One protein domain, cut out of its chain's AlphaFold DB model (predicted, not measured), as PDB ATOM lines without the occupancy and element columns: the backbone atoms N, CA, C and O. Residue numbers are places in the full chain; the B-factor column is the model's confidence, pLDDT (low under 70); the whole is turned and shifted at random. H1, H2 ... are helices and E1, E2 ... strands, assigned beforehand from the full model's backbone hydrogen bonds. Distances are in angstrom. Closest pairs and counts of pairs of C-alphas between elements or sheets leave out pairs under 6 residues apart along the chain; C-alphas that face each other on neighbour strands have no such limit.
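AT A GLANCE: This is residues 493 to 645 of the 655 residues of an uncharacterized protein of Thermoplasmata archaeon (UniProt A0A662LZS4). The domain is a solenoid, a chain wound in stacked turns, with three walls of parallel strands: E2, E5, E8, E11 and E14 in one, E1, E4, E7, E10 and E13 in another, E3, E6, E9, E12 and E15 in the third. The hairpin E16 and E17 caps the coil's late end, E16 continuing the first wall beside E14, and short H1 lies farther out at that end. The 153 printed residues have seventeen named strands and one named helix, H1 falling between E15 and E16; the largest sheet, E2 E5 E8 E11 E14 E16 E17, is mixed. The class is mostly strand, though under half of the residues are in named elements. The whole is compact, with a radius of gyration of the C-alphas of 14.7 A and spans of 41 by 37 by 26 A.

HOW THE PARTS SIT: The largest sheet runs E2, residues 501 to 504; E5, 523 to 526; E8, 543 to 548; E11, 567 to 572; E14, 591 to 596; E16, 624 to 631; and E17, 637 to 644. It is twisted, with C-alphas up to 7.5 A off its best plane. E2 and E5 are parallel at 2 degrees, with N 503 and O 524 2.9 A apart. E14 and E16 are parallel at 36 degrees, with N 629 and O 595 2.8 A apart. E16 and E17 form an antiparallel hairpin at 152 degrees, with N 628 and O 640 2.8 A apart. A second sheet runs E1, 493 to 495; E4, 515 to 517; E7, 537 to 539; E10, 560 to 562; and E13, 584 to 586; N 494 and O 515 are 3.0 A apart. These two sheets form a sandwich, two sheets face to face, their strands at 89 degrees. The third runs E3, 510 to 512; E6, 532 to 534; E9, 555 to 557; E12, 579 to 581; and E15, 602 to 604; N 511 and O 532 are 2.9 A apart. E3 runs on into E4 at 77 degrees. The closest C-alphas of E15 and E17, those of Trp 603 and Asp 644, are 4.4 A apart. H1, residues 612 to 615, is on none of the sheets; it is too short for an O i to N i+4 pair.

IN THESE COORDINATES: E1 begins at C-alpha 493, (-15.318, -2.683, -26.528). E8 is 12.7 A long, E11 12.6 A, E14 13.2 A, E16 23.0 A and E17 22.8 A. E17 ends at C-alpha 644, (-30.225, -2.979, -51.928).

THE WHOLE: The C-alphas farthest apart, those of Phe 505 and Leu 618, are 44.3 A apart. The printed part has no cut and no long link. Its mean pLDDT is 93.7, with residues 632 to 636 under 70.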
ATOM      1  N   THR A 493     -14.948  -4.104 -26.429       97.00
ATOM      2  CA  THR A 493     -15.318  -2.683 -26.528       97.00
ATOM      3  C   THR A 493     -14.058  -1.841 -26.698       97.00
ATOM      4  O   THR A 493     -13.215  -1.816 -25.791       97.00
ATOM      5  N   VAL A 494     -13.955  -1.158 -27.840       97.25
ATOM      6  CA  VAL A 494     -12.843  -0.269 -28.210       97.25
ATOM      7  C   VAL A 494     -13.399   1.117 -28.540       97.25
ATOM      8  O   VAL A 494     -14.387   1.237 -29.268       97.25
ATOM      9  N   SER A 495     -12.789   2.149 -27.967       95.56
ATOM     10  CA  SER A 495     -13.231   3.536 -28.090       95.56
ATOM     11  C   SER A 495     -12.077   4.515 -27.909       95.56
ATOM     12  O   SER A 495     -11.145   4.217 -27.153       95.56
ATOM     13  N   HIS A 496     -12.195   5.682 -28.546       91.94
ATOM     14  CA  HIS A 496     -11.208   6.764 -28.573       91.94
ATOM     15  C   HIS A 496      -9.845   6.262 -29.069       91.94
ATOM     16  O   HIS A 496      -8.877   6.249 -28.314       91.94
ATOM     17  N   VAL A 497      -9.804   5.738 -30.300       91.81
ATOM     18  CA  VAL A 497      -8.576   5.300 -30.988       91.81
ATOM     19  C   VAL A 497      -8.686   5.556 -32.495       91.81
ATOM     20  O   VAL A 497      -9.778   5.433 -33.057       91.81
ATOM     21  N   ASP A 498      -7.568   5.817 -33.181       87.94
ATOM     22  CA  ASP A 498      -7.570   6.001 -34.640       87.94
ATOM     23  C   ASP A 498      -7.945   4.717 -35.418       87.94
ATOM     24  O   ASP A 498      -8.906   4.742 -36.180       87.94
ATOM     25  N   PHE A 499      -7.294   3.561 -35.237       90.38
ATOM     26  CA  PHE A 499      -7.661   2.335 -35.987       90.38
ATOM     27  C   PHE A 499      -8.044   1.164 -35.063       90.38
ATOM     28  O   PHE A 499      -7.183   0.347 -34.729       90.38
ATOM     29  N   PRO A 500      -9.329   1.014 -34.662       94.44
ATOM     30  CA  PRO A 500      -9.741   0.047 -33.636       94.44
ATOM     31  C   PRO A 500      -9.441  -1.411 -33.992       94.44
ATOM     32  O   PRO A 500      -8.999  -2.192 -33.142       94.44
ATOM     33  N   VAL A 501      -9.682  -1.773 -35.257       96.94
ATOM     34  CA  VAL A 501      -9.364  -3.089 -35.814       96.94
ATOM     35  C   VAL A 501      -8.803  -2.951 -37.225       96.94
ATOM     36  O   VAL A 501      -9.457  -2.382 -38.097       96.94
ATOM     37  N   LEU A 502      -7.635  -3.544 -37.467       97.25
ATOM     38  CA  LEU A 502      -7.015  -3.649 -38.788       97.25
ATOM     39  C   LEU A 502      -6.729  -5.117 -39.118       97.25
ATOM     40  O   LEU A 502      -5.962  -5.778 -38.421       97.25
ATOM     41  N   PHE A 503      -7.327  -5.641 -40.188       98.19
ATOM     42  CA  PHE A 503      -6.975  -6.950 -40.750       98.19
ATOM     43  C   PHE A 503      -6.231  -6.748 -42.069       98.19
ATOM     44  O   PHE A 503      -6.733  -6.072 -42.964       98.19
ATOM     45  N   VAL A 504      -5.079  -7.397 -42.228       97.88
ATOM     46  CA  VAL A 504      -4.279  -7.380 -43.460       97.88
ATOM     47  C   VAL A 504      -4.020  -8.822 -43.899       97.88
ATOM     48  O   VAL A 504      -3.571  -9.637 -43.094       97.88
ATOM     49  N   PHE A 505      -4.322  -9.170 -45.153       98.06
ATOM     50  CA  PHE A 505      -4.192 -10.538 -45.701       98.06
ATOM     51  C   PHE A 505      -4.939 -11.644 -44.915       98.06
ATOM     52  O   PHE A 505      -4.592 -12.824 -45.004       98.06
ATOM     53  N   CYS A 506      -5.952 -11.297 -44.116       98.62
ATOM     54  CA  CYS A 506      -6.631 -12.237 -43.223       98.62
ATOM     55  C   CYS A 506      -7.773 -12.999 -43.907       98.62
ATOM     56  O   CYS A 506      -8.451 -12.474 -44.795       98.62
ATOM     57  N   ARG A 507      -8.011 -14.246 -43.478       98.69
ATOM     58  CA  ARG A 507      -9.046 -15.116 -44.060       98.69
ATOM     59  C   ARG A 507      -9.879 -15.849 -43.024       98.69
ATOM     60  O   ARG A 507      -9.355 -16.296 -42.009       98.69
ATOM     61  N   ASP A 508     -11.164 -16.021 -43.315       98.62
ATOM     62  CA  ASP A 508     -12.106 -16.798 -42.494       98.62
ATOM     63  C   ASP A 508     -12.181 -16.352 -41.008       98.62
ATOM     64  O   ASP A 508     -12.657 -17.093 -40.149       98.62
ATOM     65  N   CYS A 509     -11.696 -15.149 -40.674       98.88
ATOM     66  CA  CYS A 509     -11.751 -14.571 -39.329       98.88
ATOM     67  C   CYS A 509     -13.130 -13.942 -39.061       98.88
ATOM     68  O   CYS A 509     -13.882 -13.648 -39.992       98.88
ATOM     69  N   SER A 510     -13.460 -13.679 -37.794       98.69
ATOM     70  CA  SER A 510     -14.709 -13.007 -37.424       98.69
ATOM     71  C   SER A 510     -14.540 -11.894 -36.395       98.69
ATOM     72  O   SER A 510     -13.710 -12.002 -35.493       98.69
ATOM     73  N   ILE A 511     -15.406 -10.884 -36.479       98.56
ATOM     74  CA  ILE A 511     -15.668  -9.903 -35.417       98.56
ATOM     75  C   ILE A 511     -17.143 -10.023 -35.047       98.56
ATOM     76  O   ILE A 511     -18.004  -9.839 -35.912       98.56
ATOM     77  N   GLU A 512     -17.435 -10.379 -33.797       98.31
ATOM     78  CA  GLU A 512     -18.804 -10.654 -33.351       98.31
ATOM     79  C   GLU A 512     -19.147  -9.982 -32.018       98.31
ATOM     80  O   GLU A 512     -18.308  -9.921 -31.114       98.31
ATOM     81  N   ASN A 513     -20.397  -9.534 -31.869       97.19
ATOM     82  CA  ASN A 513     -20.967  -9.040 -30.608       97.19
ATOM     83  C   ASN A 513     -20.120  -7.937 -29.929       97.19
ATOM     84  O   ASN A 513     -20.016  -7.900 -28.701       97.19
ATOM     85  N   SER A 514     -19.431  -7.106 -30.713       97.62
ATOM     86  CA  SER A 514     -18.432  -6.140 -30.238       97.62
ATOM     87  C   SER A 514     -18.843  -4.694 -30.538       97.62
ATOM     88  O   SER A 514     -19.668  -4.441 -31.411       97.62
ATOM     89  N   SER A 515     -18.281  -3.742 -29.796       96.75
ATOM     90  CA  SER A 515     -18.659  -2.328 -29.835       96.75
ATOM     91  C   SER A 515     -17.455  -1.447 -30.152       96.75
ATOM     92  O   SER A 515     -16.434  -1.509 -29.464       96.75
ATOM     93  N   PHE A 516     -17.608  -0.601 -31.166       97.19
ATOM     94  CA  PHE A 516     -16.600   0.322 -31.671       97.19
ATOM     95  C   PHE A 516     -17.208   1.726 -31.671       97.19
ATOM     96  O   PHE A 516     -17.884   2.117 -32.619       97.19
ATOM     97  N   THR A 517     -17.028   2.447 -30.565       95.56
ATOM     98  CA  THR A 517     -17.716   3.719 -30.278       95.56
ATOM     99  C   THR A 517     -16.736   4.887 -30.203       95.56
ATOM    100  O   THR A 517     -15.697   4.742 -29.569       95.56
ATOM    101  N   HIS A 518     -17.070   6.044 -30.783       92.81
ATOM    102  CA  HIS A 518     -16.275   7.283 -30.682       92.81
ATOM    103  C   HIS A 518     -14.804   7.064 -31.113       92.81
ATOM    104  O   HIS A 518     -13.901   7.088 -30.281       92.81
ATOM    105  N   ASN A 519     -14.562   6.756 -32.392       89.44
ATOM    106  CA  ASN A 519     -13.224   6.442 -32.921       89.44
ATOM    107  C   ASN A 519     -12.893   7.299 -34.150       89.44
ATOM    108  O   ASN A 519     -13.659   7.315 -35.115       89.44
ATOM    109  N   ASP A 520     -11.741   7.967 -34.146       80.44
ATOM    110  CA  ASP A 520     -11.386   8.974 -35.158       80.44
ATOM    111  C   ASP A 520     -10.926   8.392 -36.508       80.44
ATOM    112  O   ASP A 520     -10.810   9.111 -37.500       80.44
ATOM    113  N   GLY A 521     -10.761   7.068 -36.591       78.94
ATOM    114  CA  GLY A 521     -10.624   6.318 -37.844       78.94
ATOM    115  C   GLY A 521     -11.529   5.079 -37.891       78.94
ATOM    116  O   GLY A 521     -12.716   5.168 -37.575       78.94
ATOM    117  N   VAL A 522     -11.035   3.945 -38.421       87.62
ATOM    118  CA  VAL A 522     -11.920   2.945 -39.063       87.62
ATOM    119  C   VAL A 522     -11.548   1.479 -38.815       87.62
ATOM    120  O   VAL A 522     -10.407   1.058 -39.016       87.62
ATOM    121  N   CYS A 523     -12.553   0.651 -38.511       95.19
ATOM    122  CA  CYS A 523     -12.434  -0.809 -38.569       95.19
ATOM    123  C   CYS A 523     -12.277  -1.285 -40.025       95.19
ATOM    124  O   CYS A 523     -13.201  -1.146 -40.830       95.19
ATOM    125  N   THR A 524     -11.114  -1.842 -40.370       95.62
ATOM    126  CA  THR A 524     -10.667  -1.969 -41.768       95.62
ATOM    127  C   THR A 524     -10.217  -3.384 -42.138       95.62
ATOM    128  O   THR A 524      -9.423  -4.006 -41.428       95.62
ATOM    129  N   LEU A 525     -10.666  -3.871 -43.302       97.69
ATOM    130  CA  LEU A 525     -10.124  -5.057 -43.978       97.69
ATOM    131  C   LEU A 525      -9.301  -4.641 -45.210       97.69
ATOM    132  O   LEU A 525      -9.856  -4.081 -46.156       97.69
ATOM    133  N   LEU A 526      -8.008  -4.975 -45.218       95.69
ATOM    134  CA  LEU A 526      -7.081  -4.818 -46.345       95.69
ATOM    135  C   LEU A 526      -6.744  -6.187 -46.949       95.69
ATOM    136  O   LEU A 526      -6.230  -7.067 -46.250       95.69
ATOM    137  N   ASN A 527      -7.022  -6.378 -48.244       96.62
ATOM    138  CA  ASN A 527      -6.776  -7.618 -49.003       96.62
ATOM    139  C   ASN A 527      -7.133  -8.906 -48.240       96.62
ATOM    140  O   ASN A 527      -6.392  -9.890 -48.248       96.62
ATOM    141  N   SER A 528      -8.252  -8.856 -47.519       98.38
ATOM    142  CA  SER A 528      -8.700  -9.899 -46.600       98.38
ATOM    143  C   SER A 528     -10.008 -10.498 -47.122       98.38
ATOM    144  O   SER A 528     -10.940  -9.769 -47.470       98.38
ATOM    145  N   ASP A 529     -10.077 -11.827 -47.206       98.38
ATOM    146  CA  ASP A 529     -11.120 -12.551 -47.947       98.38
ATOM    147  C   ASP A 529     -11.917 -13.509 -47.033       98.38
ATOM    148  O   ASP A 529     -11.341 -14.248 -46.238       98.38
ATOM    149  N   GLY A 530     -13.246 -13.556 -47.180       98.56
ATOM    150  CA  GLY A 530     -14.112 -14.544 -46.504       98.56
ATOM    151  C   GLY A 530     -14.406 -14.303 -45.013       98.56
ATOM    152  O   GLY A 530     -14.947 -15.181 -44.347       98.56
ATOM    153  N   ASN A 531     -14.069 -13.132 -44.473       98.88
ATOM    154  CA  ASN A 531     -14.246 -12.799 -43.056       98.88
ATOM    155  C   ASN A 531     -15.710 -12.438 -42.719       98.88
ATOM    156  O   ASN A 531     -16.457 -11.967 -43.581       98.88
ATOM    157  N   ILE A 532     -16.124 -12.637 -41.461       98.81
ATOM    158  CA  ILE A 532     -17.507 -12.438 -40.984       98.81
ATOM    159  C   ILE A 532     -17.567 -11.337 -39.918       98.81
ATOM    160  O   ILE A 532     -17.040 -11.487 -38.820       98.81
ATOM    161  N   ILE A 533     -18.273 -10.252 -40.217       98.75
ATOM    162  CA  ILE A 533     -18.503  -9.111 -39.329       98.75
ATOM    163  C   ILE A 533     -19.982  -9.135 -38.940       98.75
ATOM    164  O   ILE A 533     -20.846  -8.930 -39.797       98.75
ATOM    165  N   ARG A 534     -20.298  -9.467 -37.685       98.31
ATOM    166  CA  ARG A 534     -21.670  -9.800 -37.267       98.31
ATOM    167  C   ARG A 534     -22.077  -9.246 -35.903       98.31
ATOM    168  O   ARG A 534     -21.348  -9.434 -34.941       98.31
ATOM    169  N   ALA A 535     -23.291  -8.701 -35.788       97.75
ATOM    170  CA  ALA A 535     -23.861  -8.273 -34.501       97.75
ATOM    171  C   ALA A 535     -22.986  -7.263 -33.729       97.75
ATOM    172  O   ALA A 535     -22.954  -7.271 -32.501       97.75
ATOM    173  N   ASN A 536     -22.248  -6.411 -34.446       97.94
ATOM    174  CA  ASN A 536     -21.420  -5.363 -33.851       97.94
ATOM    175  C   ASN A 536     -22.105  -3.992 -33.924       97.94
ATOM    176  O   ASN A 536     -22.912  -3.744 -34.821       97.94
ATOM    177  N   LEU A 537     -21.719  -3.098 -33.018       97.38
ATOM    178  CA  LEU A 537     -22.066  -1.678 -33.036       97.38
ATOM    179  C   LEU A 537     -20.856  -0.864 -33.513       97.38
ATOM    180  O   LEU A 537     -19.772  -0.992 -32.943       97.38
ATOM    181  N   PHE A 538     -21.053  -0.027 -34.528       97.38
ATOM    182  CA  PHE A 538     -20.077   0.935 -35.042       97.38
ATOM    183  C   PHE A 538     -20.706   2.334 -34.992       97.38
ATOM    184  O   PHE A 538     -21.574   2.663 -35.809       97.38
ATOM    185  N   GLU A 539     -20.324   3.119 -33.988       96.00
ATOM    186  CA  GLU A 539     -21.076   4.294 -33.534       96.00
ATOM    187  C   GLU A 539     -20.175   5.516 -33.319       96.00
ATOM    188  O   GLU A 539     -19.113   5.415 -32.704       96.00
ATOM    189  N   ASP A 540     -20.606   6.675 -33.822       93.56
ATOM    190  CA  ASP A 540     -19.926   7.975 -33.686       93.56
ATOM    191  C   ASP A 540     -18.441   7.975 -34.124       93.56
ATOM    192  O   ASP A 540     -17.631   8.762 -33.634       93.56
ATOM    193  N   GLY A 541     -18.057   7.081 -35.043       89.69
ATOM    194  CA  GLY A 541     -16.713   7.033 -35.625       89.69
ATOM    195  C   GLY A 541     -16.575   7.852 -36.912       89.69
ATOM    196  O   GLY A 541     -17.561   8.351 -37.457       89.69
ATOM    197  N   PHE A 542     -15.361   7.968 -37.458       87.19
ATOM    198  CA  PHE A 542     -15.137   8.598 -38.772       87.19
ATOM    199  C   PHE A 542     -15.866   7.836 -39.894       87.19
ATOM    200  O   PHE A 542     -16.737   8.380 -40.585       87.19
ATOM    201  N   HIS A 543     -15.583   6.537 -40.000       89.38
ATOM    202  CA  HIS A 543     -16.381   5.566 -40.744       89.38
ATOM    203  C   HIS A 543     -16.652   4.349 -39.859       89.38
ATOM    204  O   HIS A 543     -15.779   3.932 -39.102       89.38
ATOM    205  N   GLY A 544     -17.820   3.723 -40.015       92.19
ATOM    206  CA  GLY A 544     -18.140   2.511 -39.259       92.19
ATOM    207  C   GLY A 544     -17.273   1.317 -39.676       92.19
ATOM    208  O   GLY A 544     -16.669   0.654 -38.832       92.19
ATOM    209  N   PHE A 545     -17.173   1.047 -40.983       96.19
ATOM    210  CA  PHE A 545     -16.363  -0.056 -41.512       96.19
ATOM    211  C   PHE A 545     -15.853   0.177 -42.944       96.19
ATOM    212  O   PHE A 545     -16.582   0.681 -43.805       96.19
ATOM    213  N   LEU A 546     -14.623  -0.269 -43.220       95.62
ATOM    214  CA  LEU A 546     -13.942  -0.134 -44.512       95.62
ATOM    215  C   LEU A 546     -13.529  -1.497 -45.093       95.62
ATOM    216  O   LEU A 546     -12.828  -2.291 -44.466       95.62
ATOM    217  N   LEU A 547     -13.946  -1.745 -46.336       97.12
ATOM    218  CA  LEU A 547     -13.514  -2.864 -47.174       97.12
ATOM    219  C   LEU A 547     -12.624  -2.314 -48.299       97.12
ATOM    220  O   LEU A 547     -13.157  -1.849 -49.305       97.12
ATOM    221  N   ASP A 548     -11.300  -2.367 -48.140       92.81
ATOM    222  CA  ASP A 548     -10.312  -1.794 -49.071       92.81
ATOM    223  C   ASP A 548      -9.353  -2.878 -49.624       92.81
ATOM    224  O   ASP A 548      -9.296  -4.022 -49.155       92.81
ATOM    225  N   TYR A 549      -8.617  -2.518 -50.676       91.50
ATOM    226  CA  TYR A 549      -7.529  -3.272 -51.282       91.50
ATOM    227  C   TYR A 549      -7.916  -4.687 -51.694       91.50
ATOM    228  O   TYR A 549      -7.368  -5.680 -51.223       91.50
ATOM    229  N   TYR A 550      -8.845  -4.799 -52.638       93.69
ATOM    230  CA  TYR A 550      -9.273  -6.081 -53.182       93.69
ATOM    231  C   TYR A 550      -9.870  -7.049 -52.141       93.69
ATOM    232  O   TYR A 550      -9.904  -8.237 -52.424       93.69
ATOM    233  N   SER A 551     -10.366  -6.628 -50.976       97.12
ATOM    234  CA  SER A 551     -10.993  -7.538 -49.995       97.12
ATOM    235  C   SER A 551     -12.294  -8.156 -50.544       97.12
ATOM    236  O   SER A 551     -13.201  -7.422 -50.942       97.12
ATOM    237  N   LYS A 552     -12.421  -9.491 -50.615       97.88
ATOM    238  CA  LYS A 552     -13.520 -10.187 -51.329       97.88
ATOM    239  C   LYS A 552     -14.286 -11.208 -50.489       97.88
ATOM    240  O   LYS A 552     -13.735 -11.937 -49.669       97.88
ATOM    241  N   ASN A 553     -15.551 -11.413 -50.854       97.94
ATOM    242  CA  ASN A 553     -16.430 -12.454 -50.296       97.94
ATOM    243  C   ASN A 553     -16.628 -12.367 -48.762       97.94
ATOM    244  O   ASN A 553     -17.057 -13.342 -48.152       97.94
ATOM    245  N   ASN A 554     -16.321 -11.224 -48.141       98.81
ATOM    246  CA  ASN A 554     -16.587 -10.970 -46.725       98.81
ATOM    247  C   ASN A 554     -18.093 -10.749 -46.501       98.81
ATOM    248  O   ASN A 554     -18.802 -10.299 -47.407       98.81
ATOM    249  N   LEU A 555     -18.570 -11.047 -45.293       98.81
ATOM    250  CA  LEU A 555     -19.975 -10.962 -44.896       98.81
ATOM    251  C   LEU A 555     -20.148  -9.959 -43.749       98.81
ATOM    252  O   LEU A 555     -19.660 -10.203 -42.651       98.81
ATOM    253  N   LEU A 556     -20.881  -8.872 -43.991       98.75
ATOM    254  CA  LEU A 556     -21.336  -7.917 -42.976       98.75
ATOM    255  C   LEU A 556     -22.826  -8.184 -42.715       98.75
ATOM    256  O   LEU A 556     -23.645  -8.009 -43.621       98.75
ATOM    257  N   VAL A 557     -23.182  -8.649 -41.513       98.44
ATOM    258  CA  VAL A 557     -24.541  -9.128 -41.208       98.44
ATOM    259  C   VAL A 557     -25.059  -8.764 -39.811       98.44
ATOM    260  O   VAL A 557     -24.409  -9.064 -38.814       98.44
ATOM    261  N   ASN A 558     -26.266  -8.190 -39.715       97.75
ATOM    262  CA  ASN A 558     -26.885  -7.777 -38.438       97.75
ATOM    263  C   ASN A 558     -26.008  -6.823 -37.589       97.75
ATOM    264  O   ASN A 558     -26.065  -6.865 -36.366       97.75
ATOM    265  N   ASN A 559     -25.168  -5.980 -38.204       98.31
ATOM    266  CA  ASN A 559     -24.445  -4.908 -37.501       98.31
ATOM    267  C   ASN A 559     -25.263  -3.607 -37.495       98.31
ATOM    268  O   ASN A 559     -26.098  -3.399 -38.376       98.31
ATOM    269  N   VAL A 560     -24.964  -2.714 -36.553       97.81
ATOM    270  CA  VAL A 560     -25.508  -1.351 -36.493       97.81
ATOM    271  C   VAL A 560     -24.405  -0.352 -36.833       97.81
ATOM    272  O   VAL A 560     -23.341  -0.367 -36.214       97.81
ATOM    273  N   PHE A 561     -24.672   0.523 -37.799       97.56
ATOM    274  CA  PHE A 561     -23.814   1.627 -38.220       97.56
ATOM    275  C   PHE A 561     -24.543   2.945 -37.933       97.56
ATOM    276  O   PHE A 561     -25.444   3.325 -38.688       97.56
ATOM    277  N   SER A 562     -24.183   3.614 -36.834       96.12
ATOM    278  CA  SER A 562     -24.918   4.766 -36.288       96.12
ATOM    279  C   SER A 562     -24.040   6.013 -36.148       96.12
ATOM    280  O   SER A 562     -22.878   5.896 -35.770       96.12
ATOM    281  N   GLY A 563     -24.560   7.205 -36.452       95.12
ATOM    282  CA  GLY A 563     -23.923   8.494 -36.117       95.12
ATOM    283  C   GLY A 563     -22.566   8.803 -36.776       95.12
ATOM    284  O   GLY A 563     -22.007   9.877 -36.558       95.12
ATOM    285  N   ASN A 564     -22.016   7.898 -37.597       93.75
ATOM    286  CA  ASN A 564     -20.651   8.026 -38.113       93.75
ATOM    287  C   ASN A 564     -20.491   9.294 -38.969       93.75
ATOM    288  O   ASN A 564     -21.319   9.588 -39.839       93.75
ATOM    289  N   GLN A 565     -19.392  10.020 -38.754       91.00
ATOM    290  CA  GLN A 565     -19.154  11.362 -39.293       91.00
ATOM    291  C   GLN A 565     -19.204  11.404 -40.827       91.00
ATOM    292  O   GLN A 565     -19.671  12.389 -41.405       91.00
ATOM    293  N   PHE A 566     -18.745  10.338 -41.492       88.94
ATOM    294  CA  PHE A 566     -18.784  10.204 -42.945       88.94
ATOM    295  C   PHE A 566     -19.724   9.082 -43.385       88.94
ATOM    296  O   PHE A 566     -20.795   9.369 -43.920       88.94
ATOM    297  N   CYS A 567     -19.332   7.810 -43.247       92.56
ATOM    298  CA  CYS A 567     -20.153   6.696 -43.747       92.56
ATOM    299  C   CYS A 567     -20.171   5.473 -42.837       92.56
ATOM    300  O   CYS A 567     -19.128   5.090 -42.315       92.56
ATOM    301  N   GLY A 568     -21.321   4.799 -42.765       95.88
ATOM    302  CA  GLY A 568     -21.465   3.528 -42.056       95.88
ATOM    303  C   GLY A 568     -20.598   2.422 -42.663       95.88
ATOM    304  O   GLY A 568     -19.768   1.847 -41.969       95.88
ATOM    305  N   VAL A 569     -20.722   2.172 -43.975       97.25
ATOM    306  CA  VAL A 569     -19.864   1.211 -44.704       97.25
ATOM    307  C   VAL A 569     -19.301   1.810 -45.995       97.25
ATOM    308  O   VAL A 569     -20.045   2.323 -46.836       97.25
ATOM    309  N   VAL A 570     -17.991   1.660 -46.198       95.31
ATOM    310  CA  VAL A 570     -17.301   1.968 -47.461       95.31
ATOM    311  C   VAL A 570     -16.763   0.686 -48.097       95.31
ATOM    312  O   VAL A 570     -16.156  -0.153 -47.434       95.31
ATOM    313  N   CYS A 571     -16.987   0.524 -49.403       95.00
ATOM    314  CA  CYS A 571     -16.378  -0.531 -50.217       95.00
ATOM    315  C   CYS A 571     -15.491   0.088 -51.293       95.00
ATOM    316  O   CYS A 571     -16.025   0.725 -52.206       95.00
ATOM    317  N   GLU A 572     -14.180  -0.145 -51.253       91.25
ATOM    318  CA  GLU A 572     -13.258   0.458 -52.210       91.25
ATOM    319  C   GLU A 572     -12.193  -0.450 -52.844       91.25
ATOM    320  O   GLU A 572     -11.997  -1.601 -52.461       91.25
ATOM    321  N   GLU A 573     -11.609   0.050 -53.935       87.69
ATOM    322  CA  GLU A 573     -10.530  -0.541 -54.737       87.69
ATOM    323  C   GLU A 573     -10.675  -2.030 -55.026       87.69
ATOM    324  O   GLU A 573      -9.917  -2.885 -54.567       87.69
ATOM    325  N   SER A 574     -11.676  -2.354 -55.844       91.31
ATOM    326  CA  SER A 574     -11.951  -3.726 -56.265       91.31
ATOM    327  C   SER A 574     -12.170  -4.718 -55.108       91.31
ATOM    328  O   SER A 574     -12.078  -5.933 -55.318       91.31
ATOM    329  N   SER A 575     -12.537  -4.228 -53.919       94.94
ATOM    330  CA  SER A 575     -13.102  -5.038 -52.836       94.94
ATOM    331  C   SER A 575     -14.489  -5.527 -53.243       94.94
ATOM    332  O   SER A 575     -15.507  -4.861 -53.044       94.94
ATOM    333  N   ASN A 576     -14.494  -6.674 -53.923       95.50
ATOM    334  CA  ASN A 576     -15.570  -7.151 -54.786       95.50
ATOM    335  C   ASN A 576     -16.250  -8.409 -54.222       95.50
ATOM    336  O   ASN A 576     -15.603  -9.268 -53.627       95.50
ATOM    337  N   LYS A 577     -17.532  -8.610 -54.553       96.75
ATOM    338  CA  LYS A 577     -18.360  -9.755 -54.111       96.75
ATOM    339  C   LYS A 577     -18.588  -9.856 -52.590       96.75
ATOM    340  O   LYS A 577     -18.966 -10.924 -52.118       96.75
ATOM    341  N   ASN A 578     -18.351  -8.797 -51.823       98.44
ATOM    342  CA  ASN A 578     -18.728  -8.763 -50.408       98.44
ATOM    343  C   ASN A 578     -20.261  -8.738 -50.274       98.44
ATOM    344  O   ASN A 578     -20.951  -8.251 -51.173       98.44
ATOM    345  N   ILE A 579     -20.792  -9.279 -49.182       98.56
ATOM    346  CA  ILE A 579     -22.231  -9.384 -48.916       98.56
ATOM    347  C   ILE A 579     -22.546  -8.548 -47.676       98.56
ATOM    348  O   ILE A 579     -21.961  -8.773 -46.621       98.56
ATOM    349  N   ILE A 580     -23.463  -7.593 -47.810       98.50
ATOM    350  CA  ILE A 580     -23.901  -6.694 -46.746       98.50
ATOM    351  C   ILE A 580     -25.416  -6.879 -46.600       98.50
ATOM    352  O   ILE A 580     -26.187  -6.497 -47.484       98.50
ATOM    353  N   ILE A 581     -25.841  -7.558 -45.536       98.00
ATOM    354  CA  ILE A 581     -27.203  -8.090 -45.385       98.00
ATOM    355  C   ILE A 581     -27.763  -7.880 -43.975       98.00
ATOM    356  O   ILE A 581     -27.069  -8.137 -43.000       98.00
ATOM    357  N   GLU A 582     -29.026  -7.456 -43.858       97.62
ATOM    358  CA  GLU A 582     -29.717  -7.288 -42.560       97.62
ATOM    359  C   GLU A 582     -28.993  -6.342 -41.569       97.62
ATOM    360  O   GLU A 582     -29.080  -6.543 -40.367       97.62
ATOM    361  N   ASN A 583     -28.235  -5.340 -42.035       98.25
ATOM    362  CA  ASN A 583     -27.598  -4.339 -41.160       98.25
ATOM    363  C   ASN A 583     -28.480  -3.091 -41.000       98.25
ATOM    364  O   ASN A 583     -29.223  -2.742 -41.920       98.25
ATOM    365  N   ASP A 584     -28.338  -2.386 -39.879       98.12
ATOM    366  CA  ASP A 584     -29.007  -1.110 -39.614       98.12
ATOM    367  C   ASP A 584     -28.078   0.066 -39.935       98.12
ATOM    368  O   ASP A 584     -26.988   0.170 -39.373       98.12
ATOM    369  N   PHE A 585     -28.517   0.974 -40.811       97.88
ATOM    370  CA  PHE A 585     -27.844   2.243 -41.092       97.88
ATOM    371  C   PHE A 585     -28.711   3.420 -40.619       97.88
ATOM    372  O   PHE A 585     -29.856   3.562 -41.064       97.88
ATOM    373  N   ILE A 586     -28.177   4.220 -39.688       96.69
ATOM    374  CA  ILE A 586     -28.913   5.247 -38.930       96.69
ATOM    375  C   ILE A 586     -28.047   6.510 -38.767       96.69
ATOM    376  O   ILE A 586     -26.907   6.413 -38.324       96.69
ATOM    377  N   ASP A 587     -28.566   7.689 -39.118       95.31
ATOM    378  CA  ASP A 587     -27.983   9.016 -38.847       95.31
ATOM    379  C   ASP A 587     -26.490   9.190 -39.252       95.31
ATOM    380  O   ASP A 587     -25.770  10.024 -38.704       95.31
ATOM    381  N   ASN A 588     -25.995   8.432 -40.244       94.62
ATOM    382  CA  ASN A 588     -24.615   8.561 -40.740       94.62
ATOM    383  C   ASN A 588     -24.474   9.833 -41.599       94.62
ATOM    384  O   ASN A 588     -25.065   9.943 -42.676       94.62
ATOM    385  N   ASN A 589     -23.660  10.781 -41.136       91.81
ATOM    386  CA  ASN A 589     -23.781  12.203 -41.468       91.81
ATOM    387  C   ASN A 589     -23.505  12.576 -42.942       91.81
ATOM    388  O   ASN A 589     -24.177  13.468 -43.465       91.81
ATOM    389  N   LEU A 590     -22.579  11.911 -43.653       88.81
ATOM    390  CA  LEU A 590     -22.382  12.165 -45.092       88.81
ATOM    391  C   LEU A 590     -23.194  11.200 -45.973       88.81
ATOM    392  O   LEU A 590     -23.834  11.652 -46.927       88.81
ATOM    393  N   ARG A 591     -23.135   9.881 -45.714       91.94
ATOM    394  CA  ARG A 591     -23.911   8.825 -46.408       91.94
ATOM    395  C   ARG A 591     -24.000   7.564 -45.548       91.94
ATOM    396  O   ARG A 591     -23.002   7.150 -44.983       91.94
ATOM    397  N   ASN A 592     -25.099   6.816 -45.606       96.00
ATOM    398  CA  ASN A 592     -25.142   5.481 -44.991       96.00
ATOM    399  C   ASN A 592     -24.113   4.491 -45.579       96.00
ATOM    400  O   ASN A 592     -23.426   3.794 -44.833       96.00
ATOM    401  N   ALA A 593     -23.937   4.473 -46.906       96.19
ATOM    402  CA  ALA A 593     -22.896   3.679 -47.561       96.19
ATOM    403  C   ALA A 593     -22.330   4.353 -48.821       96.19
ATOM    404  O   ALA A 593     -23.024   5.124 -49.497       96.19
ATOM    405  N   PHE A 594     -21.079   4.026 -49.164       94.56
ATOM    406  CA  PHE A 594     -20.406   4.520 -50.369       94.56
ATOM    407  C   PHE A 594     -19.508   3.462 -51.033       94.56
ATOM    408  O   PHE A 594     -19.057   2.511 -50.394       94.56
ATOM    409  N   ILE A 595     -19.279   3.604 -52.344       93.38
ATOM    410  CA  ILE A 595     -18.553   2.620 -53.164       93.38
ATOM    411  C   ILE A 595     -17.552   3.329 -54.088       93.38
ATOM    412  O   ILE A 595     -17.950   4.196 -54.861       93.38
ATOM    413  N   ILE A 596     -16.273   2.947 -54.063       91.12
ATOM    414  CA  ILE A 596     -15.199   3.567 -54.864       91.12
ATOM    415  C   ILE A 596     -14.444   2.478 -55.636       91.12
ATOM    416  O   ILE A 596     -13.833   1.614 -55.033       91.12
ATOM    417  N   ASN A 597     -14.462   2.461 -56.972       89.88
ATOM    418  CA  ASN A 597     -13.748   1.437 -57.772       89.88
ATOM    419  C   ASN A 597     -14.085  -0.044 -57.434       89.88
ATOM    420  O   ASN A 597     -13.345  -0.953 -57.820       89.88
ATOM    421  N   ALA A 598     -15.190  -0.312 -56.730       92.25
ATOM    422  CA  ALA A 598     -15.586  -1.637 -56.249       92.25
ATOM    423  C   ALA A 598     -16.939  -2.081 -56.831       92.25
ATOM    424  O   ALA A 598     -17.829  -1.280 -57.106       92.25
ATOM    425  N   PHE A 599     -17.097  -3.383 -57.059       91.44
ATOM    426  CA  PHE A 599     -18.114  -3.951 -57.941       91.44
ATOM    427  C   PHE A 599     -18.648  -5.296 -57.433       91.44
ATOM    428  O   PHE A 599     -17.954  -6.079 -56.788       91.44
ATOM    429  N   ARG A 600     -19.885  -5.629 -57.827       93.69
ATOM    430  CA  ARG A 600     -20.546  -6.922 -57.543       93.69
ATOM    431  C   ARG A 600     -20.755  -7.233 -56.050       93.69
ATOM    432  O   ARG A 600     -21.100  -8.368 -55.733       93.69
ATOM    433  N   ASN A 601     -20.571  -6.258 -55.161       96.25
ATOM    434  CA  ASN A 601     -20.985  -6.369 -53.761       96.25
ATOM    435  C   ASN A 601     -22.514  -6.441 -53.693       96.25
ATOM    436  O   ASN A 601     -23.191  -5.739 -54.447       96.25
ATOM    437  N   GLN A 602     -23.046  -7.307 -52.839       97.38
ATOM    438  CA  GLN A 602     -24.477  -7.576 -52.723       97.38
ATOM    439  C   GLN A 602     -25.037  -6.875 -51.492       97.38
ATOM    440  O   GLN A 602     -24.475  -7.010 -50.408       97.38
ATOM    441  N   TRP A 603     -26.151  -6.169 -51.671       98.00
ATOM    442  CA  TRP A 603     -26.874  -5.485 -50.605       98.00
ATOM    443  C   TRP A 603     -28.308  -6.019 -50.601       98.00
ATOM    444  O   TRP A 603     -28.952  -6.069 -51.653       98.00
ATOM    445  N   ILE A 604     -28.766  -6.527 -49.458       97.50
ATOM    446  CA  ILE A 604     -30.068  -7.192 -49.321       97.50
ATOM    447  C   ILE A 604     -30.587  -6.962 -47.901       97.50
ATOM    448  O   ILE A 604     -29.908  -7.326 -46.948       97.50
ATOM    449  N   GLY A 605     -31.805  -6.458 -47.723       97.06
ATOM    450  CA  GLY A 605     -32.452  -6.495 -46.408       97.06
ATOM    451  C   GLY A 605     -31.883  -5.528 -45.379       97.06
ATOM    452  O   GLY A 605     -32.256  -5.630 -44.222       97.06
ATOM    453  N   ASN A 606     -30.996  -4.601 -45.737       98.19
ATOM    454  CA  ASN A 606     -30.500  -3.632 -44.760       98.19
ATOM    455  C   ASN A 606     -31.595  -2.589 -44.468       98.19
ATOM    456  O   ASN A 606     -32.402  -2.260 -45.349       98.19
ATOM    457  N   TYR A 607     -31.646  -2.078 -43.241       98.06
ATOM    458  CA  TYR A 607     -32.448  -0.907 -42.894       98.06
ATOM    459  C   TYR A 607     -31.667   0.368 -43.231       98.06
ATOM    460  O   TYR A 607     -30.458   0.442 -43.019       98.06
ATOM    461  N   TRP A 608     -32.370   1.367 -43.762       97.88
ATOM    462  CA  TRP A 608     -31.799   2.646 -44.176       97.88
ATOM    463  C   TRP A 608     -32.787   3.754 -43.805       97.88
ATOM    464  O   TRP A 608     -33.827   3.891 -44.455       97.88
ATOM    465  N   ASP A 609     -32.474   4.551 -42.788       96.50
ATOM    466  CA  ASP A 609     -33.271   5.722 -42.395       96.50
ATOM    467  C   ASP A 609     -33.506   6.715 -43.561       96.50
ATOM    468  O   ASP A 609     -34.599   7.264 -43.727       96.50
ATOM    469  N   ASP A 610     -32.517   6.861 -44.447       95.38
ATOM    470  CA  ASP A 610     -32.533   7.703 -45.644       95.38
ATOM    471  C   ASP A 610     -33.169   7.027 -46.887       95.38
ATOM    472  O   ASP A 610     -32.958   7.451 -48.034       95.38
ATOM    473  N   TRP A 611     -33.948   5.949 -46.724       97.00
ATOM    474  CA  TRP A 611     -34.697   5.328 -47.825       97.00
ATOM    475  C   TRP A 611     -36.102   5.912 -48.000       97.00
ATOM    476  O   TRP A 611     -36.974   5.840 -47.136       97.00
ATOM    477  N   ILE A 612     -36.371   6.404 -49.212       95.12
ATOM    478  CA  ILE A 612     -37.656   6.997 -49.612       95.12
ATOM    479  C   ILE A 612     -38.869   6.046 -49.473       95.12
ATOM    480  O   ILE A 612     -40.003   6.517 -49.375       95.12
ATOM    481  N   GLY A 613     -38.656   4.724 -49.404       95.19
ATOM    482  CA  GLY A 613     -39.709   3.745 -49.102       95.19
ATOM    483  C   GLY A 613     -40.264   3.841 -47.674       95.19
ATOM    484  O   GLY A 613     -41.439   3.537 -47.459       95.19
ATOM    485  N   LEU A 614     -39.484   4.345 -46.710       95.12
ATOM    486  CA  LEU A 614     -39.987   4.637 -45.362       95.12
ATOM    487  C   LEU A 614     -40.962   5.827 -45.373       95.12
ATOM    488  O   LEU A 614     -41.947   5.837 -44.637       95.12
ATOM    489  N   GLN A 615     -40.727   6.810 -46.249       94.31
ATOM    490  CA  GLN A 615     -41.546   8.023 -46.357       94.31
ATOM    491  C   GLN A 615     -42.837   7.813 -47.169       94.31
ATOM    492  O   GLN A 615     -43.858   8.435 -46.872       94.31
ATOM    493  N   TYR A 616     -42.815   6.948 -48.193       94.81
ATOM    494  CA  TYR A 616     -43.963   6.725 -49.078       94.81
ATOM    495  C   TYR A 616     -44.145   5.245 -49.428       94.81
ATOM    496  O   TYR A 616     -43.303   4.634 -50.085       94.81
ATOM    497  N   THR A 617     -45.322   4.697 -49.110       92.88
ATOM    498  CA  THR A 617     -45.675   3.287 -49.365       92.88
ATOM    499  C   THR A 617     -45.563   2.864 -50.832       92.88
ATOM    500  O   THR A 617     -45.242   1.714 -51.117       92.88
ATOM    501  N   LEU A 618     -45.753   3.790 -51.780       93.69
ATOM    502  CA  LEU A 618     -45.572   3.536 -53.216       93.69
ATOM    503  C   LEU A 618     -44.123   3.165 -53.590       93.69
ATOM    504  O   LEU A 618     -43.919   2.469 -54.582       93.69
ATOM    505  N   PHE A 619     -43.129   3.606 -52.812       93.25
ATOM    506  CA  PHE A 619     -41.714   3.315 -53.055       93.25
ATOM    507  C   PHE A 619     -41.178   2.124 -52.245       93.25
ATOM    508  O   PHE A 619     -40.020   1.759 -52.414       93.25
ATOM    509  N   GLN A 620     -42.005   1.452 -51.434       93.50
ATOM    510  CA  GLN A 620     -41.583   0.276 -50.651       93.50
ATOM    511  C   GLN A 620     -41.229  -0.947 -51.510       93.50
ATOM    512  O   GLN A 620     -40.539  -1.845 -51.044       93.50
ATOM    513  N   SER A 621     -41.661  -0.981 -52.773       90.62
ATOM    514  CA  SER A 621     -41.272  -1.998 -53.758       90.62
ATOM    515  C   SER A 621     -40.070  -1.601 -54.629       90.62
ATOM    516  O   SER A 621     -39.780  -2.288 -55.610       90.62
ATOM    517  N   PHE A 622     -39.390  -0.490 -54.320       94.88
ATOM    518  CA  PHE A 622     -38.229  -0.001 -55.068       94.88
ATOM    519  C   PHE A 622     -36.933  -0.204 -54.270       94.88
ATOM    520  O   PHE A 622     -36.912   0.061 -53.067       94.88
ATOM    521  N   PRO A 623     -35.828  -0.605 -54.924       96.62
ATOM    522  CA  PRO A 623     -34.551  -0.791 -54.248       96.62
ATOM    523  C   PRO A 623     -34.012   0.519 -53.659       96.62
ATOM    524  O   PRO A 623     -34.219   1.601 -54.220       96.62
ATOM    525  N   LYS A 624     -33.240   0.425 -52.573       97.12
ATOM    526  CA  LYS A 624     -32.430   1.554 -52.092       97.12
ATOM    527  C   LYS A 624     -31.225   1.703 -53.014       97.12
ATOM    528  O   LYS A 624     -30.443   0.771 -53.185       97.12
ATOM    529  N   VAL A 625     -31.078   2.883 -53.616       96.19
ATOM    530  CA  VAL A 625     -29.911   3.220 -54.441       96.19
ATOM    531  C   VAL A 625     -28.728   3.547 -53.536       96.19
ATOM    532  O   VAL A 625     -28.821   4.430 -52.684       96.19
ATOM    533  N   ILE A 626     -27.612   2.864 -53.763       95.75
ATOM    534  CA  ILE A 626     -26.333   3.075 -53.086       95.75
ATOM    535  C   ILE A 626     -25.404   3.756 -54.090       95.75
ATOM    536  O   ILE A 626     -25.197   3.262 -55.202       95.75
ATOM    537  N   SER A 627     -24.895   4.928 -53.723       93.19
ATOM    538  CA  SER A 627     -24.081   5.762 -54.613       93.19
ATOM    539  C   SER A 627     -22.602   5.399 -54.539       93.19
ATOM    540  O   SER A 627     -22.111   4.957 -53.502       93.19
ATOM    541  N   GLY A 628     -21.877   5.658 -55.621       91.31
ATOM    542  CA  GLY A 628     -20.441   5.452 -55.699       91.31
ATOM    543  C   GLY A 628     -19.766   6.250 -56.810       91.31
ATOM    544  O   GLY A 628     -20.422   6.949 -57.588       91.31
ATOM    545  N   SER A 629     -18.453   6.078 -56.908       90.12
ATOM    546  CA  SER A 629     -17.589   6.670 -57.928       90.12
ATOM    547  C   SER A 629     -16.648   5.628 -58.530       90.12
ATOM    548  O   SER A 629     -16.173   4.716 -57.856       90.12
ATOM    549  N   ILE A 630     -16.332   5.795 -59.810       84.62
ATOM    550  CA  ILE A 630     -15.196   5.160 -60.479       84.62
ATOM    551  C   ILE A 630     -14.194   6.263 -60.800       84.62
ATOM    552  O   ILE A 630     -14.564   7.263 -61.417       84.62
ATOM    553  N   PHE A 631     -12.938   6.056 -60.419       81.75
ATOM    554  CA  PHE A 631     -11.793   6.881 -60.778       81.75
ATOM    555  C   PHE A 631     -10.910   6.063 -61.721       81.75
ATOM    556  O   PHE A 631     -10.401   5.008 -61.348       81.75
ATOM    557  N   ASN A 632     -10.737   6.525 -62.960       69.31
ATOM    558  CA  ASN A 632      -9.778   5.909 -63.881       69.31
ATOM    559  C   ASN A 632      -8.351   6.454 -63.662       69.31
ATOM    560  O   ASN A 632      -8.140   7.398 -62.904       69.31
ATOM    561  N   SER A 633      -7.373   5.914 -64.396       63.81
ATOM    562  CA  SER A 633      -5.960   6.345 -64.395       63.81
ATOM    563  C   SER A 633      -5.713   7.801 -64.834       63.81
ATOM    564  O   SER A 633      -4.568   8.240 -64.921       63.81
ATOM    565  N   HIS A 634      -6.771   8.550 -65.150       61.12
ATOM    566  CA  HIS A 634      -6.755   9.974 -65.481       61.12
ATOM    567  C   HIS A 634      -7.669  10.789 -64.543       61.12
ATOM    568  O   HIS A 634      -8.079  11.893 -64.897       61.12
ATOM    569  N   GLN A 635      -8.016  10.230 -63.375       63.41
ATOM    570  CA  GLN A 635      -8.878  10.816 -62.336       63.41
ATOM    571  C   GLN A 635     -10.263  11.284 -62.830       63.41
ATOM    572  O   GLN A 635     -10.934  12.077 -62.169       63.41
ATOM    573  N   GLN A 636     -10.748  10.771 -63.967       63.69
ATOM    574  CA  GLN A 636     -12.100  11.075 -64.434       63.69
ATOM    575  C   GLN A 636     -13.121  10.345 -63.562       63.69
ATOM    576  O   GLN A 636     -13.211   9.116 -63.598       63.69
ATOM    577  N   ILE A 637     -13.902  11.119 -62.811       78.25
ATOM    578  CA  ILE A 637     -14.950  10.608 -61.929       78.25
ATOM    579  C   ILE A 637     -16.171  10.224 -62.769       78.25
ATOM    580  O   ILE A 637     -16.796  11.076 -63.399       78.25
ATOM    581  N   THR A 638     -16.531   8.943 -62.756       82.75
ATOM    582  CA  THR A 638     -17.792   8.440 -63.323       82.75
ATOM    583  C   THR A 638     -18.687   7.942 -62.195       82.75
ATOM    584  O   THR A 638     -18.227   7.192 -61.337       82.75
ATOM    585  N   SER A 639     -19.964   8.333 -62.182       87.00
ATOM    586  CA  SER A 639     -20.919   7.861 -61.172       87.00
ATOM    587  C   SER A 639     -21.120   6.348 -61.264       87.00
ATOM    588  O   SER A 639     -21.373   5.806 -62.342       87.00
ATOM    589  N   LEU A 640     -21.067   5.684 -60.116       87.81
ATOM    590  CA  LEU A 640     -21.385   4.273 -59.939       87.81
ATOM    591  C   LEU A 640     -22.642   4.149 -59.075       87.81
ATOM    592  O   LEU A 640     -22.869   4.951 -58.171       87.81
ATOM    593  N   PHE A 641     -23.448   3.127 -59.346       90.31
ATOM    594  CA  PHE A 641     -24.629   2.807 -58.555       90.31
ATOM    595  C   PHE A 641     -24.676   1.312 -58.264       90.31
ATOM    596  O   PHE A 641     -24.411   0.486 -59.140       90.31
ATOM    597  N   ASN A 642     -25.042   0.987 -57.033       93.88
ATOM    598  CA  ASN A 642     -25.418  -0.349 -56.596       93.88
ATOM    599  C   ASN A 642     -26.778  -0.263 -55.883       93.88
ATOM    600  O   ASN A 642     -27.314   0.833 -55.703       93.88
ATOM    601  N   PHE A 643     -27.367  -1.396 -55.518       96.25
ATOM    602  CA  PHE A 643     -28.751  -1.444 -55.050       96.25
ATOM    603  C   PHE A 643     -28.917  -2.442 -53.908       96.25
ATOM    604  O   PHE A 643     -28.534  -3.601 -54.067       96.25
ATOM    605  N   ASP A 644     -29.554  -2.022 -52.811       97.44
ATOM    606  CA  ASP A 644     -30.225  -2.979 -51.928       97.44
ATOM    607  C   ASP A 644     -31.562  -3.355 -52.565       97.44
ATOM    608  O   ASP A 644     -32.423  -2.496 -52.779       97.44
ATOM    609  N   LEU A 645     -31.701  -4.628 -52.933       92.31
ATOM    610  CA  LEU A 645     -32.836  -5.121 -53.715       92.31
ATOM    611  C   LEU A 645     -34.117  -5.318 -52.896       92.31
ATOM    612  O   LEU A 645     -35.182  -5.469 -53.493       92.31
TER     613      LEU A 645